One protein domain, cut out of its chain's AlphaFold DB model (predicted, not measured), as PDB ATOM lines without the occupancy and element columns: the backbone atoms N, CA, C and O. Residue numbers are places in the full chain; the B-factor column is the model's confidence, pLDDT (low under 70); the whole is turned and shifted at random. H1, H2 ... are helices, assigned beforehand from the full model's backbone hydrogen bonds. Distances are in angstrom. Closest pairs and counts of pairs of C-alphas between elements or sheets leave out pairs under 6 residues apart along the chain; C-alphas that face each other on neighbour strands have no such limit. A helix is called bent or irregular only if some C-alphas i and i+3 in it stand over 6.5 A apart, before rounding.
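This is residues 4 to 111 of the 113 residues of an uncharacterized protein of Epilithonimonas hominis (UniProt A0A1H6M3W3). A long straight helix, H4, runs along the length of an elongated, loosely built model, and the bent helix H2 folds along it, its arm H2a side by side with H4 over residues 82 to 89 and its arm H2b crossing H4 near residues 70 to 78. H3 turns away about perpendicular at one end of H4, while the two short helices H1 and H5 lie near the other end. The printed part has 108 residues with five named helices, H1 to H5 in order along the chain, and no named strand, and its class is all helix. It is only just loose, close to extended, with a radius of gyration of the C-alphas of 19.4 A, and it spans 58 by 29 by 23 A.

H1, residues 4 to 11, is joined by a tight link of 4 residues to H2, residues 16 to 43. By its hydrogen bonds H2 was assigned as one helix, but it is bent: C-alphas 24 and 27 are 7.8 A apart. Its arms, H2a with residues 16 to 24 and H2b with residues 27 to 43, stand about perpendicular, at 76 degrees. H2b is irregular, with C-alphas 32 and 35 lying 6.7 A apart, and it has a kink of 35 degrees near residue 34. H1 and H2a form a helical hairpin and touch, their closest C-alphas being those of Ile 9 and Ala 16, 4.9 A apart; they run opposite ways at a shallow tilt of 33 degrees, only just short of steep. H2b and H3, residues 46 to 61, only just touch, and only at the corner by their tight link, with 3 pairs of C-alphas within 8 A; the closest are those of Leu 41 and Asp 47, at 5.9 A. H4, residues 69 to 94, touches H3 with its residues 69 to 70 alone; the closest C-alphas, of Asp 47 and Leu 69, are 5.5 A apart, and the two stand about perpendicular at 76 degrees. H2b touches H4 at a steep tilt of 55 degrees, opposite ways, with the C-alphas of Lys 38 and Asn 70 closest at 5.6 A. H2a touches H4 at a shallow tilt of 28 degrees, opposite ways, with the C-alphas of Ala 18 and Ala 86 closest at 5.2 A. H5, residues 102 to 109, only just touches H4, with 3 pairs of C-alphas within 8 A, the closest being those of Arg 93 and Phe 108 at 6.2 A. H1 and H5 are close but not clearly touching, with the C-alphas of Leu 10 and Val 107 closest at 7.5 A. Among the pairs that are apart are H1 and H4, and H3 and H5. Every O i to N i+4 pair is within hydrogen-bond range in H1, H2a, H4 and H5, against 11 of 13 in H2b and 11 of 12 in H3.

H1 begins at C-alpha 4, (51.325, -1.256, 55.944), and measures 10.4 A from first to last C-alpha. H2a measures 12.3 A, H2b 24.5 A and H3 22.0 A. H4 begins at C-alpha 69, (38.596, -30.749, 36.035), and measures 37.2 A. H5 measures 9.9 A and ends at C-alpha 109, (35.523, 9.441, 52.080).

The two C-alphas farthest apart are those of Leu 60 and Ser 102, at 59.2 A. The printed part has no cut, and none of its links is long. The mean pLDDT of the printed part is 94.5, and residue 111 alone is under 70.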
ATOM      1  N   THR A   4      50.867  -1.348  57.336       95.00
ATOM      2  CA  THR A   4      51.325  -1.256  55.944       95.00
ATOM      3  C   THR A   4      50.314  -1.875  54.982       95.00
ATOM      4  O   THR A   4      49.990  -1.255  53.973       95.00
ATOM      5  N   ASP A   5      49.753  -3.042  55.316       95.19
ATOM      6  CA  ASP A   5      48.688  -3.664  54.519       95.19
ATOM      7  C   ASP A   5      47.478  -2.729  54.412       95.19
ATOM      8  O   ASP A   5      46.985  -2.485  53.316       95.19
ATOM      9  N   ALA A   6      47.031  -2.159  55.535       92.94
ATOM     10  CA  ALA A   6      45.889  -1.250  55.562       92.94
ATOM     11  C   ALA A   6      46.133   0.013  54.717       92.94
ATOM     12  O   ALA A   6      45.252   0.433  53.966       92.94
ATOM     13  N   LYS A   7      47.341   0.586  54.777       93.25
ATOM     14  CA  LYS A   7      47.744   1.721  53.938       93.25
ATOM     15  C   LYS A   7      47.734   1.354  52.453       93.25
ATOM     16  O   LYS A   7      47.207   2.118  51.648       93.25
ATOM     17  N   ASN A   8      48.287   0.195  52.098       94.12
ATOM     18  CA  ASN A   8      48.334  -0.285  50.717       94.12
ATOM     19  C   ASN A   8      46.937  -0.594  50.175       94.12
ATOM     20  O   ASN A   8      46.652  -0.300  49.018       94.12
ATOM     21  N   ILE A   9      46.049  -1.129  51.013       94.44
ATOM     22  CA  ILE A   9      44.638  -1.295  50.672       94.44
ATOM     23  C   ILE A   9      44.019   0.078  50.423       94.44
ATOM     24  O   ILE A   9      43.429   0.295  49.372       94.44
ATOM     25  N   LEU A  10      44.162   1.028  51.345       92.19
ATOM     26  CA  LEU A  10      43.492   2.320  51.235       92.19
ATOM     27  C   LEU A  10      43.947   3.125  50.009       92.19
ATOM     28  O   LEU A  10      43.106   3.591  49.239       92.19
ATOM     29  N   LEU A  11      45.262   3.251  49.822       92.31
ATOM     30  CA  LEU A  11      45.891   4.117  48.817       92.31
ATOM     31  C   LEU A  11      46.221   3.403  47.498       92.31
ATOM     32  O   LEU A  11      46.727   4.034  46.573       92.31
ATOM     33  N   GLY A  12      45.987   2.093  47.419       91.69
ATOM     34  CA  GLY A  12      46.287   1.283  46.242       91.69
ATOM     35  C   GLY A  12      45.263   1.414  45.111       91.69
ATOM     36  O   GLY A  12      44.429   2.323  45.066       91.69
ATOM     37  N   SER A  13      45.327   0.462  44.179       93.44
ATOM     38  CA  SER A  13      44.392   0.344  43.057       93.44
ATOM     39  C   SER A  13      42.940   0.155  43.516       93.44
ATOM     40  O   SER A  13      42.650  -0.175  44.667       93.44
ATOM     41  N   ASN A  14      41.992   0.317  42.585       92.62
ATOM     42  CA  ASN A  14      40.558   0.215  42.890       92.62
ATOM     43  C   ASN A  14      40.109  -1.169  43.413       92.62
ATOM     44  O   ASN A  14      39.001  -1.291  43.925       92.62
ATOM     45  N   ASN A  15      40.959  -2.185  43.290       95.31
ATOM     46  CA  ASN A  15      40.735  -3.556  43.745       95.31
ATOM     47  C   ASN A  15      41.736  -4.001  44.831       95.31
ATOM     48  O   ASN A  15      41.943  -5.198  45.022       95.31
ATOM     49  N   ALA A  16      42.437  -3.070  45.489       96.62
ATOM     50  CA  ALA A  16      43.521  -3.406  46.410       96.62
ATOM     51  C   ALA A  16      43.055  -4.249  47.613       96.62
ATOM     52  O   ALA A  16      43.792  -5.135  48.052       96.62
ATOM     53  N   ALA A  17      41.838  -4.029  48.124       95.56
ATOM     54  CA  ALA A  17      41.283  -4.843  49.206       95.56
ATOM     55  C   ALA A  17      40.954  -6.263  48.725       95.56
ATOM     56  O   ALA A  17      41.294  -7.234  49.401       95.56
ATOM     57  N   ALA A  18      40.339  -6.393  47.546       97.00
ATOM     58  CA  ALA A  18      40.004  -7.671  46.931       97.00
ATOM     59  C   ALA A  18      41.264  -8.494  46.638       97.00
ATOM     60  O   ALA A  18      41.318  -9.667  46.998       97.00
ATOM     61  N   SER A  19      42.298  -7.868  46.070       97.12
ATOM     62  CA  SER A  19      43.593  -8.504  45.802       97.12
ATOM     63  C   SER A  19      44.281  -8.968  47.086       97.12
ATOM     64  O   SER A  19      44.788 -10.087  47.148       97.12
ATOM     65  N   TYR A  20      44.267  -8.143  48.140       97.12
ATOM     66  CA  TYR A  20      44.809  -8.536  49.442       97.12
ATOM     67  C   TYR A  20      44.060  -9.737  50.024       97.12
ATOM     68  O   TYR A  20      44.679 -10.706  50.467       97.12
ATOM     69  N   LEU A  21      42.725  -9.688  50.008       97.06
ATOM     70  CA  LEU A  21      41.891 -10.758  50.536       97.06
ATOM     71  C   LEU A  21      42.105 -12.060  49.753       97.06
ATOM     72  O   LEU A  21      42.283 -13.105  50.377       97.06
ATOM     73  N   HIS A  22      42.161 -11.997  48.418       97.00
ATOM     74  CA  HIS A  22      42.444 -13.146  47.552       97.00
ATOM     75  C   HIS A  22      43.782 -13.788  47.920       97.00
ATOM     76  O   HIS A  22      43.814 -14.951  48.321       97.00
ATOM     77  N   ALA A  23      44.860 -13.002  47.940       96.50
ATOM     78  CA  ALA A  23      46.198 -13.498  48.253       96.50
ATOM     79  C   ALA A  23      46.300 -14.142  49.648       96.50
ATOM     80  O   ALA A  23      47.084 -15.069  49.851       96.50
ATOM     81  N   LYS A  24      45.517 -13.667  50.626       96.94
ATOM     82  CA  LYS A  24      45.536 -14.187  52.003       96.94
ATOM     83  C   LYS A  24      44.627 -15.388  52.241       96.94
ATOM     84  O   LYS A  24      44.818 -16.062  53.250       96.94
ATOM     85  N   THR A  25      43.650 -15.634  51.369       96.69
ATOM     86  CA  THR A  25      42.591 -16.625  51.627       96.69
ATOM     87  C   THR A  25      42.417 -17.670  50.531       96.69
ATOM     88  O   THR A  25      41.758 -18.679  50.784       96.69
ATOM     89  N   GLN A  26      43.007 -17.492  49.339       96.19
ATOM     90  CA  GLN A  26      42.759 -18.385  48.200       96.19
ATOM     91  C   GLN A  26      43.052 -19.858  48.510       96.19
ATOM     92  O   GLN A  26      42.297 -20.727  48.093       96.19
ATOM     93  N   SER A  27      44.108 -20.154  49.278       96.69
ATOM     94  CA  SER A  27      44.526 -21.533  49.567       96.69
ATOM     95  C   SER A  27      43.551 -22.228  50.522       96.69
ATOM     96  O   SER A  27      43.155 -23.376  50.306       96.69
ATOM     97  N   GLN A  28      43.096 -21.507  51.549       96.94
ATOM     98  CA  GLN A  28      42.091 -21.995  52.486       96.94
ATOM     99  C   GLN A  28      40.740 -22.165  51.784       96.94
ATOM    100  O   GLN A  28      40.077 -23.182  51.971       96.94
ATOM    101  N   LEU A  29      40.355 -21.209  50.933       96.00
ATOM    102  CA  LEU A  29      39.137 -21.305  50.131       96.00
ATOM    103  C   LEU A  29      39.194 -22.494  49.174       96.00
ATOM    104  O   LEU A  29      38.238 -23.258  49.125       96.00
ATOM    105  N   PHE A  30      40.316 -22.716  48.490       97.44
ATOM    106  CA  PHE A  30      40.502 -23.885  47.630       97.44
ATOM    107  C   PHE A  30      40.275 -25.182  48.403       97.44
ATOM    108  O   PHE A  30      39.440 -25.995  48.013       97.44
ATOM    109  N   THR A  31      40.927 -25.325  49.557       97.81
ATOM    110  CA  THR A  31      40.795 -26.507  50.423       97.81
ATOM    111  C   THR A  31      39.342 -26.758  50.844       97.81
ATOM    112  O   THR A  31      38.887 -27.900  50.879       97.81
ATOM    113  N   VAL A  32      38.587 -25.698  51.145       96.62
ATOM    114  CA  VAL A  32      37.189 -25.806  51.590       96.62
ATOM    115  C   VAL A  32      36.226 -26.067  50.424       96.62
ATOM    116  O   VAL A  32      35.246 -26.800  50.582       96.62
ATOM    117  N   PHE A  33      36.483 -25.487  49.251       95.88
ATOM    118  CA  PHE A  33      35.583 -25.557  48.099       95.88
ATOM    119  C   PHE A  33      35.801 -26.811  47.252       95.88
ATOM    120  O   PHE A  33      34.823 -27.368  46.746       95.88
ATOM    121  N   GLN A  34      37.038 -27.304  47.138       97.12
ATOM    122  CA  GLN A  34      37.379 -28.441  46.279       97.12
ATOM    123  C   GLN A  34      36.510 -29.687  46.546       97.12
ATOM    124  O   GLN A  34      36.000 -30.261  45.580       97.12
ATOM    125  N   PRO A  35      36.221 -30.102  47.802       97.44
ATOM    126  CA  PRO A  35      35.347 -31.251  48.053       97.44
ATOM    127  C   PRO A  35      33.911 -31.036  47.560       97.44
ATOM    128  O   PRO A  35      33.255 -31.980  47.120       97.44
ATOM    129  N   LYS A  36      33.408 -29.796  47.616       96.62
ATOM    130  CA  LYS A  36      32.060 -29.444  47.146       96.62
ATOM    131  C   LYS A  36      31.994 -29.439  45.624       96.62
ATOM    132  O   LYS A  36      31.050 -29.993  45.067       96.62
ATOM    133  N   VAL A  37      33.010 -28.884  44.964       96.12
ATOM    134  CA  VAL A  37      33.146 -28.919  43.500       96.12
ATOM    135  C   VAL A  37      33.234 -30.363  43.015       96.12
ATOM    136  O   VAL A  37      32.454 -30.759  42.152       96.12
ATOM    137  N   LYS A  38      34.087 -31.181  43.643       96.62
ATOM    138  CA  LYS A  38      34.227 -32.606  43.322       96.62
ATOM    139  C   LYS A  38      32.916 -33.371  43.470       96.62
ATOM    140  O   LYS A  38      32.560 -34.149  42.592       96.62
ATOM    141  N   ALA A  39      32.171 -33.132  44.547       97.06
ATOM    142  CA  ALA A  39      30.862 -33.751  44.727       97.06
ATOM    143  C   ALA A  39      29.867 -33.329  43.630       97.06
ATOM    144  O   ALA A  39      29.126 -34.168  43.126       97.06
ATOM    145  N   SER A  40      29.850 -32.052  43.241       96.44
ATOM    146  CA  SER A  40      28.951 -31.541  42.198       96.44
ATOM    147  C   SER A  40      29.298 -32.065  40.804       96.44
ATOM    148  O   SER A  40      28.406 -32.522  40.095       96.44
ATOM    149  N   LEU A  41      30.578 -32.052  40.419       96.12
ATOM    150  CA  LEU A  41      31.034 -32.559  39.120       96.12
ATOM    151  C   LEU A  41      30.926 -34.083  39.032       96.12
ATOM    152  O   LEU A  41      30.491 -34.611  38.009       96.12
ATOM    153  N   GLY A  42      31.254 -34.785  40.120       96.38
ATOM    154  CA  GLY A  42      31.150 -36.239  40.197       96.38
ATOM    155  C   GLY A  42      29.710 -36.740  40.071       96.38
ATOM    156  O   GLY A  42      29.475 -37.751  39.416       96.38
ATOM    157  N   LYS A  43      28.720 -36.006  40.606       96.44
ATOM    158  CA  LYS A  43      27.289 -36.347  40.454       96.44
ATOM    159  C   LYS A  43      26.834 -36.435  38.998       96.44
ATOM    160  O   LYS A  43      25.924 -37.199  38.702       96.44
ATOM    161  N   VAL A  44      27.440 -35.644  38.117       96.56
ATOM    162  CA  VAL A  44      27.110 -35.611  36.685       96.56
ATOM    163  C   VAL A  44      28.154 -36.336  35.828       96.56
ATOM    164  O   VAL A  44      28.057 -36.321  34.605       96.56
ATOM    165  N   GLY A  45      29.165 -36.955  36.449       94.38
ATOM    166  CA  GLY A  45      30.249 -37.671  35.768       94.38
ATOM    167  C   GLY A  45      31.182 -36.790  34.927       94.38
ATOM    168  O   GLY A  45      31.963 -37.313  34.127       94.38
ATOM    169  N   ALA A  46      31.113 -35.463  35.082       95.44
ATOM    170  CA  ALA A  46      31.850 -34.517  34.242       95.44
ATOM    171  C   ALA A  46      33.370 -34.661  34.399       95.44
ATOM    172  O   ALA A  46      34.105 -34.568  33.419       95.44
ATOM    173  N   ASP A  47      33.840 -34.946  35.614       93.00
ATOM    174  CA  ASP A  47      35.254 -35.163  35.921       93.00
ATOM    175  C   ASP A  47      35.835 -36.371  35.161       93.00
ATOM    176  O   ASP A  47      36.956 -36.325  34.655       93.00
ATOM    177  N   THR A  48      35.056 -37.445  35.035       94.44
ATOM    178  CA  THR A  48      35.471 -38.666  34.337       94.44
ATOM    179  C   THR A  48      35.447 -38.494  32.825       94.44
ATOM    180  O   THR A  48      36.400 -38.889  32.152       94.44
ATOM    181  N   VAL A  49      34.398 -37.867  32.286       96.44
ATOM    182  CA  VAL A  49      34.311 -37.565  30.850       96.44
ATOM    183  C   VAL A  49      35.455 -36.643  30.426       96.44
ATOM    184  O   VAL A  49      36.152 -36.948  29.459       96.44
ATOM    185  N   TRP A  50      35.702 -35.571  31.183       95.81
ATOM    186  CA  TRP A  50      36.793 -34.634  30.919       95.81
ATOM    187  C   TRP A  50      38.150 -35.326  30.904       95.81
ATOM    188  O   TRP A  50      38.878 -35.225  29.919       95.81
ATOM    189  N   ARG A  51      38.464 -36.096  31.953       95.50
ATOM    190  CA  ARG A  51      39.721 -36.846  32.043       95.50
ATOM    191  C   ARG A  51      39.928 -37.739  30.819       95.50
ATOM    192  O   ARG A  51      40.987 -37.689  30.209       95.50
ATOM    193  N   ASN A  52      38.909 -38.494  30.409       95.69
ATOM    194  CA  ASN A  52      39.014 -39.401  29.264       95.69
ATOM    195  C   ASN A  52      39.273 -38.670  27.936       95.69
ATOM    196  O   ASN A  52      40.050 -39.157  27.111       95.69
ATOM    197  N   ILE A  53      38.625 -37.523  27.716       95.56
ATOM    198  CA  ILE A  53      38.812 -36.716  26.502       95.56
ATOM    199  C   ILE A  53      40.211 -36.097  26.499       95.56
ATOM    200  O   ILE A  53      40.950 -36.246  25.525       95.56
ATOM    201  N   LEU A  54      40.594 -35.444  27.596       95.62
ATOM    202  CA  LEU A  54      41.840 -34.683  27.678       95.62
ATOM    203  C   LEU A  54      43.069 -35.594  27.719       95.62
ATOM    204  O   LEU A  54      44.077 -35.263  27.104       95.62
ATOM    205  N   SER A  55      42.984 -36.779  28.333       95.12
ATOM    206  CA  SER A  55      44.058 -37.774  28.244       95.12
ATOM    207  C   SER A  55      44.335 -38.172  26.793       95.12
ATOM    208  O   SER A  55      45.488 -38.164  26.375       95.12
ATOM    209  N   LYS A  56      43.293 -38.452  25.995       95.56
ATOM    210  CA  LYS A  56      43.459 -38.775  24.568       95.56
ATOM    211  C   LYS A  56      44.001 -37.587  23.778       95.56
ATOM    212  O   LYS A  56      44.906 -37.759  22.969       95.56
ATOM    213  N   TYR A  57      43.468 -36.392  24.023       95.31
ATOM    214  CA  TYR A  57      43.926 -35.164  23.378       95.31
ATOM    215  C   TYR A  57      45.420 -34.918  23.622       95.31
ATOM    216  O   TYR A  57      46.169 -34.711  22.670       95.31
ATOM    217  N   ASN A  58      45.869 -35.013  24.876       95.38
ATOM    218  CA  ASN A  58      47.269 -34.830  25.248       95.38
ATOM    219  C   ASN A  58      48.175 -35.878  24.591       95.38
ATOM    220  O   ASN A  58      49.228 -35.530  24.065       95.38
ATOM    221  N   THR A  59      47.756 -37.149  24.555       95.62
ATOM    222  CA  THR A  59      48.511 -38.209  23.868       95.62
ATOM    223  C   THR A  59      48.648 -37.946  22.369       95.62
ATOM    224  O   THR A  59      49.716 -38.175  21.812       95.62
ATOM    225  N   LEU A  60      47.592 -37.463  21.709       96.12
ATOM    226  CA  LEU A  60      47.600 -37.222  20.263       96.12
ATOM    227  C   LEU A  60      48.366 -35.956  19.866       96.12
ATOM    228  O   LEU A  60      48.974 -35.917  18.802       96.12
ATOM    229  N   THR A  61      48.310 -34.913  20.692       96.00
ATOM    230  CA  THR A  61      48.848 -33.583  20.355       96.00
ATOM    231  C   THR A  61      50.194 -33.283  21.008       96.00
ATOM    232  O   THR A  61      50.839 -32.303  20.643       96.00
ATOM    233  N   GLY A  62      50.608 -34.080  21.997       92.94
ATOM    234  CA  GLY A  62      51.768 -33.785  22.837       92.94
ATOM    235  C   GLY A  62      51.563 -32.590  23.776       92.94
ATOM    236  O   GLY A  62      52.521 -32.144  24.404       92.94
ATOM    237  N   GLN A  63      50.344 -32.043  23.875       91.12
ATOM    238  CA  GLN A  63      50.049 -30.949  24.796       91.12
ATOM    239  C   GLN A  63      49.866 -31.447  26.232       91.12
ATOM    240  O   GLN A  63      49.448 -32.576  26.477       91.12
ATOM    241  N   ALA A  64      50.163 -30.576  27.196       87.44
ATOM    242  CA  ALA A  64      50.075 -30.856  28.626       87.44
ATOM    243  C   ALA A  64      48.869 -30.145  29.266       87.44
ATOM    244  O   ALA A  64      49.012 -29.407  30.239       87.44
ATOM    245  N   VAL A  65      47.673 -30.326  28.698       90.25
ATOM    246  CA  VAL A  65      46.453 -29.740  29.272       90.25
ATOM    247  C   VAL A  65      46.050 -30.520  30.528       90.25
ATOM    248  O   VAL A  65      46.121 -31.749  30.549       90.25
ATOM    249  N   THR A  66      45.620 -29.833  31.590       90.81
ATOM    250  CA  THR A  66      45.223 -30.512  32.833       90.81
ATOM    251  C   THR A  66      44.018 -31.438  32.627       90.81
ATOM    252  O   THR A  66      43.011 -31.080  32.008       90.81
ATOM    253  N   THR A  67      44.115 -32.647  33.178       93.38
ATOM    254  CA  THR A  67      43.018 -33.625  33.196       93.38
ATOM    255  C   THR A  67      42.196 -33.556  34.483       93.38
ATOM    256  O   THR A  67      41.138 -34.185  34.556       93.38
ATOM    257  N   ASP A  68      42.635 -32.777  35.482       94.31
ATOM    258  CA  ASP A  68      41.873 -32.564  36.712       94.31
ATOM    259  C   ASP A  68      40.904 -31.388  36.548       94.31
ATOM    260  O   ASP A  68      41.220 -30.221  36.795       94.31
ATOM    261  N   LEU A  69      39.679 -31.722  36.139       95.25
ATOM    262  CA  LEU A  69      38.596 -30.749  36.035       95.25
ATOM    263  C   LEU A  69      38.234 -30.137  37.398       95.25
ATOM    264  O   LEU A  69      37.804 -28.987  37.453       95.25
ATOM    265  N   ASN A  70      38.388 -30.883  38.498       95.88
ATOM    266  CA  ASN A  70      37.980 -30.409  39.819       95.88
ATOM    267  C   ASN A  70      38.885 -29.275  40.288       95.88
ATOM    268  O   ASN A  70      38.385 -28.270  40.791       95.88
ATOM    269  N   GLU A  71      40.199 -29.422  40.110       95.06
ATOM    270  CA  GLU A  71      41.168 -28.369  40.416       95.06
ATOM    271  C   GLU A  71      40.890 -27.110  39.589       95.06
ATOM    272  O   GLU A  71      40.741 -26.024  40.156       95.06
ATOM    273  N   TYR A  72      40.739 -27.264  38.270       95.25
ATOM    274  CA  TYR A  72      40.486 -26.143  37.368       95.25
ATOM    275  C   TYR A  72      39.212 -25.378  37.744       95.25
ATOM    276  O   TYR A  72      39.252 -24.172  37.984       95.25
ATOM    277  N   VAL A  73      38.082 -26.080  37.883       96.19
ATOM    278  CA  VAL A  73      36.797 -25.451  38.222       96.19
ATOM    279  C   VAL A  73      36.830 -24.824  39.617       96.19
ATOM    280  O   VAL A  73      36.230 -23.771  39.818       96.19
ATOM    281  N   THR A  74      37.540 -25.420  40.581       97.19
ATOM    282  CA  THR A  74      37.685 -24.828  41.924       97.19
ATOM    283  C   THR A  74      38.439 -23.501  41.858       97.19
ATOM    284  O   THR A  74      37.972 -22.507  42.417       97.19
ATOM    285  N   THR A  75      39.559 -23.463  41.133       96.19
ATOM    286  CA  THR A  75      40.346 -22.242  40.920       96.19
ATOM    287  C   THR A  75      39.520 -21.164  40.223       96.19
ATOM    288  O   THR A  75      39.431 -20.041  40.722       96.19
ATOM    289  N   GLU A  76      38.823 -21.512  39.141       96.06
ATOM    290  CA  GLU A  76      37.983 -20.563  38.403       96.06
ATOM    291  C   GLU A  76      36.788 -20.066  39.222       96.06
ATOM    292  O   GLU A  76      36.421 -18.894  39.143       96.06
ATOM    293  N   THR A  77      36.218 -20.914  40.080       95.44
ATOM    294  CA  THR A  77      35.154 -20.505  41.007       95.44
ATOM    295  C   THR A  77      35.660 -19.440  41.978       95.44
ATOM    296  O   THR A  77      35.009 -18.411  42.162       95.44
ATOM    297  N   ILE A  78      36.834 -19.650  42.582       96.88
ATOM    298  CA  ILE A  78      37.442 -18.679  43.501       96.88
ATOM    299  C   ILE A  78      37.772 -17.383  42.759       96.88
ATOM    300  O   ILE A  78      37.415 -16.302  43.229       96.88
ATOM    301  N   ASN A  79      38.382 -17.478  41.576       96.12
ATOM    302  CA  ASN A  79      38.690 -16.318  40.741       96.12
ATOM    303  C   ASN A  79      37.423 -15.521  40.395       96.12
ATOM    304  O   ASN A  79      37.412 -14.295  40.515       96.12
ATOM    305  N   GLY A  80      36.331 -16.205  40.045       96.56
ATOM    306  CA  GLY A  80      35.032 -15.590  39.778       96.56
ATOM    307  C   GLY A  80      34.460 -14.851  40.988       96.56
ATOM    308  O   GLY A  80      34.016 -13.710  40.859       96.56
ATOM    309  N   VAL A  81      34.532 -15.446  42.183       95.69
ATOM    310  CA  VAL A  81      34.105 -14.782  43.427       95.69
ATOM    311  C   VAL A  81      34.901 -13.497  43.652       95.69
ATOM    312  O   VAL A  81      34.314 -12.439  43.883       95.69
ATOM    313  N   PHE A  82      36.228 -13.551  43.540       97.25
ATOM    314  CA  PHE A  82      37.070 -12.378  43.772       97.25
ATOM    315  C   PHE A  82      36.960 -11.312  42.688       97.25
ATOM    316  O   PHE A  82      37.084 -10.127  42.999       97.25
ATOM    317  N   LYS A  83      36.633 -11.697  41.451       97.56
ATOM    318  CA  LYS A  83      36.249 -10.749  40.405       97.56
ATOM    319  C   LYS A  83      35.033  -9.926  40.836       97.56
ATOM    320  O   LYS A  83      35.089  -8.700  40.796       97.56
ATOM    321  N   MET A  84      33.983 -10.573  41.346       97.56
ATOM    322  CA  MET A  84      32.794  -9.865  41.838       97.56
ATOM    323  C   MET A  84      33.102  -8.985  43.055       97.56
ATOM    324  O   MET A  84      32.588  -7.870  43.161       97.56
ATOM    325  N   VAL A  85      33.961  -9.448  43.969       97.06
ATOM    326  CA  VAL A  85      34.416  -8.639  45.115       97.06
ATOM    327  C   VAL A  85      35.159  -7.387  44.636       97.06
ATOM    328  O   VAL A  85      34.868  -6.292  45.115       97.06
ATOM    329  N   ALA A  86      36.062  -7.521  43.662       97.50
ATOM    330  CA  ALA A  86      36.804  -6.401  43.083       97.50
ATOM    331  C   ALA A  86      35.891  -5.396  42.358       97.50
ATOM    332  O   ALA A  86      36.091  -4.183  42.469       97.50
ATOM    333  N   GLU A  87      34.862  -5.871  41.653       97.25
ATOM    334  CA  GLU A  87      33.846  -5.012  41.032       97.25
ATOM    335  C   GLU A  87      33.062  -4.214  42.086       97.25
ATOM    336  O   GLU A  87      32.879  -3.000  41.947       97.25
ATOM    337  N   LYS A  88      32.654  -4.859  43.187       95.75
ATOM    338  CA  LYS A  88      31.978  -4.177  44.303       95.75
ATOM    339  C   LYS A  88      32.886  -3.167  44.999       95.75
ATOM    340  O   LYS A  88      32.442  -2.051  45.265       95.75
ATOM    341  N   GLU A  89      34.148  -3.516  45.245       95.56
ATOM    342  CA  GLU A  89      35.140  -2.591  45.803       95.56
ATOM    343  C   GLU A  89      35.327  -1.364  44.904       95.56
ATOM    344  O   GLU A  89      35.294  -0.228  45.381       95.56
ATOM    345  N   THR A  90      35.447  -1.577  43.591       95.69
ATOM    346  CA  THR A  90      35.566  -0.495  42.609       95.69
ATOM    347  C   THR A  90      34.368   0.453  42.689       95.69
ATOM    348  O   THR A  90      34.544   1.674  42.680       95.69
ATOM    349  N   GLY A  91      33.157  -0.089  42.836       95.06
ATOM    350  CA  GLY A  91      31.949   0.697  43.077       95.06
ATOM    351  C   GLY A  91      32.027   1.536  44.358       95.06
ATOM    352  O   GLY A  91      31.808   2.743  44.309       95.06
ATOM    353  N   ILE A  92      32.394   0.929  45.489       94.00
ATOM    354  CA  ILE A  92      32.531   1.606  46.794       94.00
ATOM    355  C   ILE A  92      33.542   2.762  46.730       94.00
ATOM    356  O   ILE A  92      33.323   3.832  47.309       94.00
ATOM    357  N   ARG A  93      34.655   2.571  46.016       92.69
ATOM    358  CA  ARG A  93      35.694   3.598  45.875       92.69
ATOM    359  C   ARG A  93      35.239   4.768  45.015       92.69
ATOM    360  O   ARG A  93      35.482   5.909  45.399       92.69
ATOM    361  N   ASN A  94      34.562   4.498  43.901       91.94
ATOM    362  CA  ASN A  94      34.239   5.519  42.900       91.94
ATOM    363  C   ASN A  94      32.846   6.148  43.067       91.94
ATOM    364  O   ASN A  94      32.581   7.186  42.471       91.94
ATOM    365  N   ASN A  95      31.959   5.559  43.873       92.62
ATOM    366  CA  ASN A  95      30.614   6.074  44.107       92.62
ATOM    367  C   ASN A  95      30.312   6.153  45.609       92.62
ATOM    368  O   ASN A  95      30.157   5.136  46.287       92.62
ATOM    369  N   ALA A  96      30.170   7.377  46.122       91.06
ATOM    370  CA  ALA A  96      29.856   7.621  47.528       91.06
ATOM    371  C   ALA A  96      28.525   6.990  47.973       91.06
ATOM    372  O   ALA A  96      28.427   6.554  49.117       91.06
ATOM    373  N   ALA A  97      27.538   6.854  47.078       93.00
ATOM    374  CA  ALA A  97      26.258   6.211  47.386       93.00
ATOM    375  C   ALA A  97      26.400   4.705  47.677       93.00
ATOM    376  O   ALA A  97      25.560   4.125  48.359       93.00
ATOM    377  N   LEU A  98      27.476   4.067  47.197       94.00
ATOM    378  CA  LEU A  98      27.776   2.660  47.476       94.00
ATOM    379  C   LEU A  98      28.524   2.458  48.806       94.00
ATOM    380  O   LEU A  98      28.740   1.321  49.223       94.00
ATOM    381  N   ARG A  99      28.884   3.536  49.515       93.88
ATOM    382  CA  ARG A  99      29.486   3.495  50.858       93.88
ATOM    383  C   ARG A  99      28.374   3.455  51.905       93.88
ATOM    384  O   ARG A  99      28.096   4.435  52.592       93.88
ATOM    385  N   THR A 100      27.701   2.313  51.985       93.62
ATOM    386  CA  THR A 100      26.469   2.143  52.773       93.62
ATOM    387  C   THR A 100      26.691   2.063  54.282       93.62
ATOM    388  O   THR A 100      25.735   2.166  55.044       93.62
ATOM    389  N   THR A 101      27.933   1.883  54.735       94.75
ATOM    390  CA  THR A 101      28.275   1.770  56.157       94.75
ATOM    391  C   THR A 101      29.153   2.935  56.608       94.75
ATOM    392  O   THR A 101      29.922   3.493  55.818       94.75
ATOM    393  N   SER A 102      29.084   3.273  57.899       93.81
ATOM    394  CA  SER A 102      29.885   4.352  58.498       93.81
ATOM    395  C   SER A 102      31.387   4.147  58.280       93.81
ATOM    396  O   SER A 102      32.095   5.091  57.934       93.81
ATOM    397  N   ILE A 103      31.869   2.906  58.392       91.81
ATOM    398  CA  ILE A 103      33.281   2.583  58.166       91.81
ATOM    399  C   ILE A 103      33.702   2.813  56.709       91.81
ATOM    400  O   ILE A 103      34.765   3.374  56.463       91.81
ATOM    401  N   LEU A 104      32.862   2.456  55.728       92.12
ATOM    402  CA  LEU A 104      33.167   2.695  54.314       92.12
ATOM    403  C   LEU A 104      33.194   4.193  53.994       92.12
ATOM    404  O   LEU A 104      34.041   4.638  53.222       92.12
ATOM    405  N   GLN A 105      32.297   4.973  54.599       92.12
ATOM    406  CA  GLN A 105      32.267   6.429  54.449       92.12
ATOM    407  C   GLN A 105      33.508   7.086  55.052       92.12
ATOM    408  O   GLN A 105      34.111   7.933  54.405       92.12
ATOM    409  N   GLN A 106      33.923   6.674  56.251       90.94
ATOM    410  CA  GLN A 106      35.115   7.214  56.908       90.94
ATOM    411  C   GLN A 106      36.392   6.865  56.141       90.94
ATOM    412  O   GLN A 106      37.189   7.745  55.822       90.94
ATOM    413  N   VAL A 107      36.565   5.587  55.801       89.25
ATOM    414  CA  VAL A 107      37.784   5.085  55.162       89.25
ATOM    415  C   VAL A 107      37.912   5.619  53.736       89.25
ATOM    416  O   VAL A 107      38.936   6.200  53.394       89.25
ATOM    417  N   PHE A 108      36.873   5.497  52.905       89.62
ATOM    418  CA  PHE A 108      36.947   5.892  51.491       89.62
ATOM    419  C   PHE A 108      36.487   7.330  51.211       89.62
ATOM    420  O   PHE A 108      36.676   7.821  50.100       89.62
ATOM    421  N   GLY A 109      35.886   8.022  52.183       85.31
ATOM    422  CA  GLY A 109      35.523   9.441  52.080       85.31
ATOM    423  C   GLY A 109      36.668  10.401  52.393       85.31
ATOM    424  O   GLY A 109      36.705  11.488  51.825       85.31
ATOM    425  N   ALA A 110      37.622   9.996  53.237       76.81
ATOM    426  CA  ALA A 110      38.805  10.800  53.557       76.81
ATOM    427  C   ALA A 110      39.835  10.850  52.409       76.81
ATOM    428  O   ALA A 110      40.673  11.750  52.360       76.81
ATOM    429  N   VAL A 111      39.773   9.897  51.474       69.12
ATOM    430  CA  VAL A 111      40.672   9.820  50.318       69.12
ATOM    431  C   VAL A 111      40.115  10.696  49.194       69.12
ATOM    432  O   VAL A 111      39.282  10.254  48.404       69.12
TER     433      VAL A 111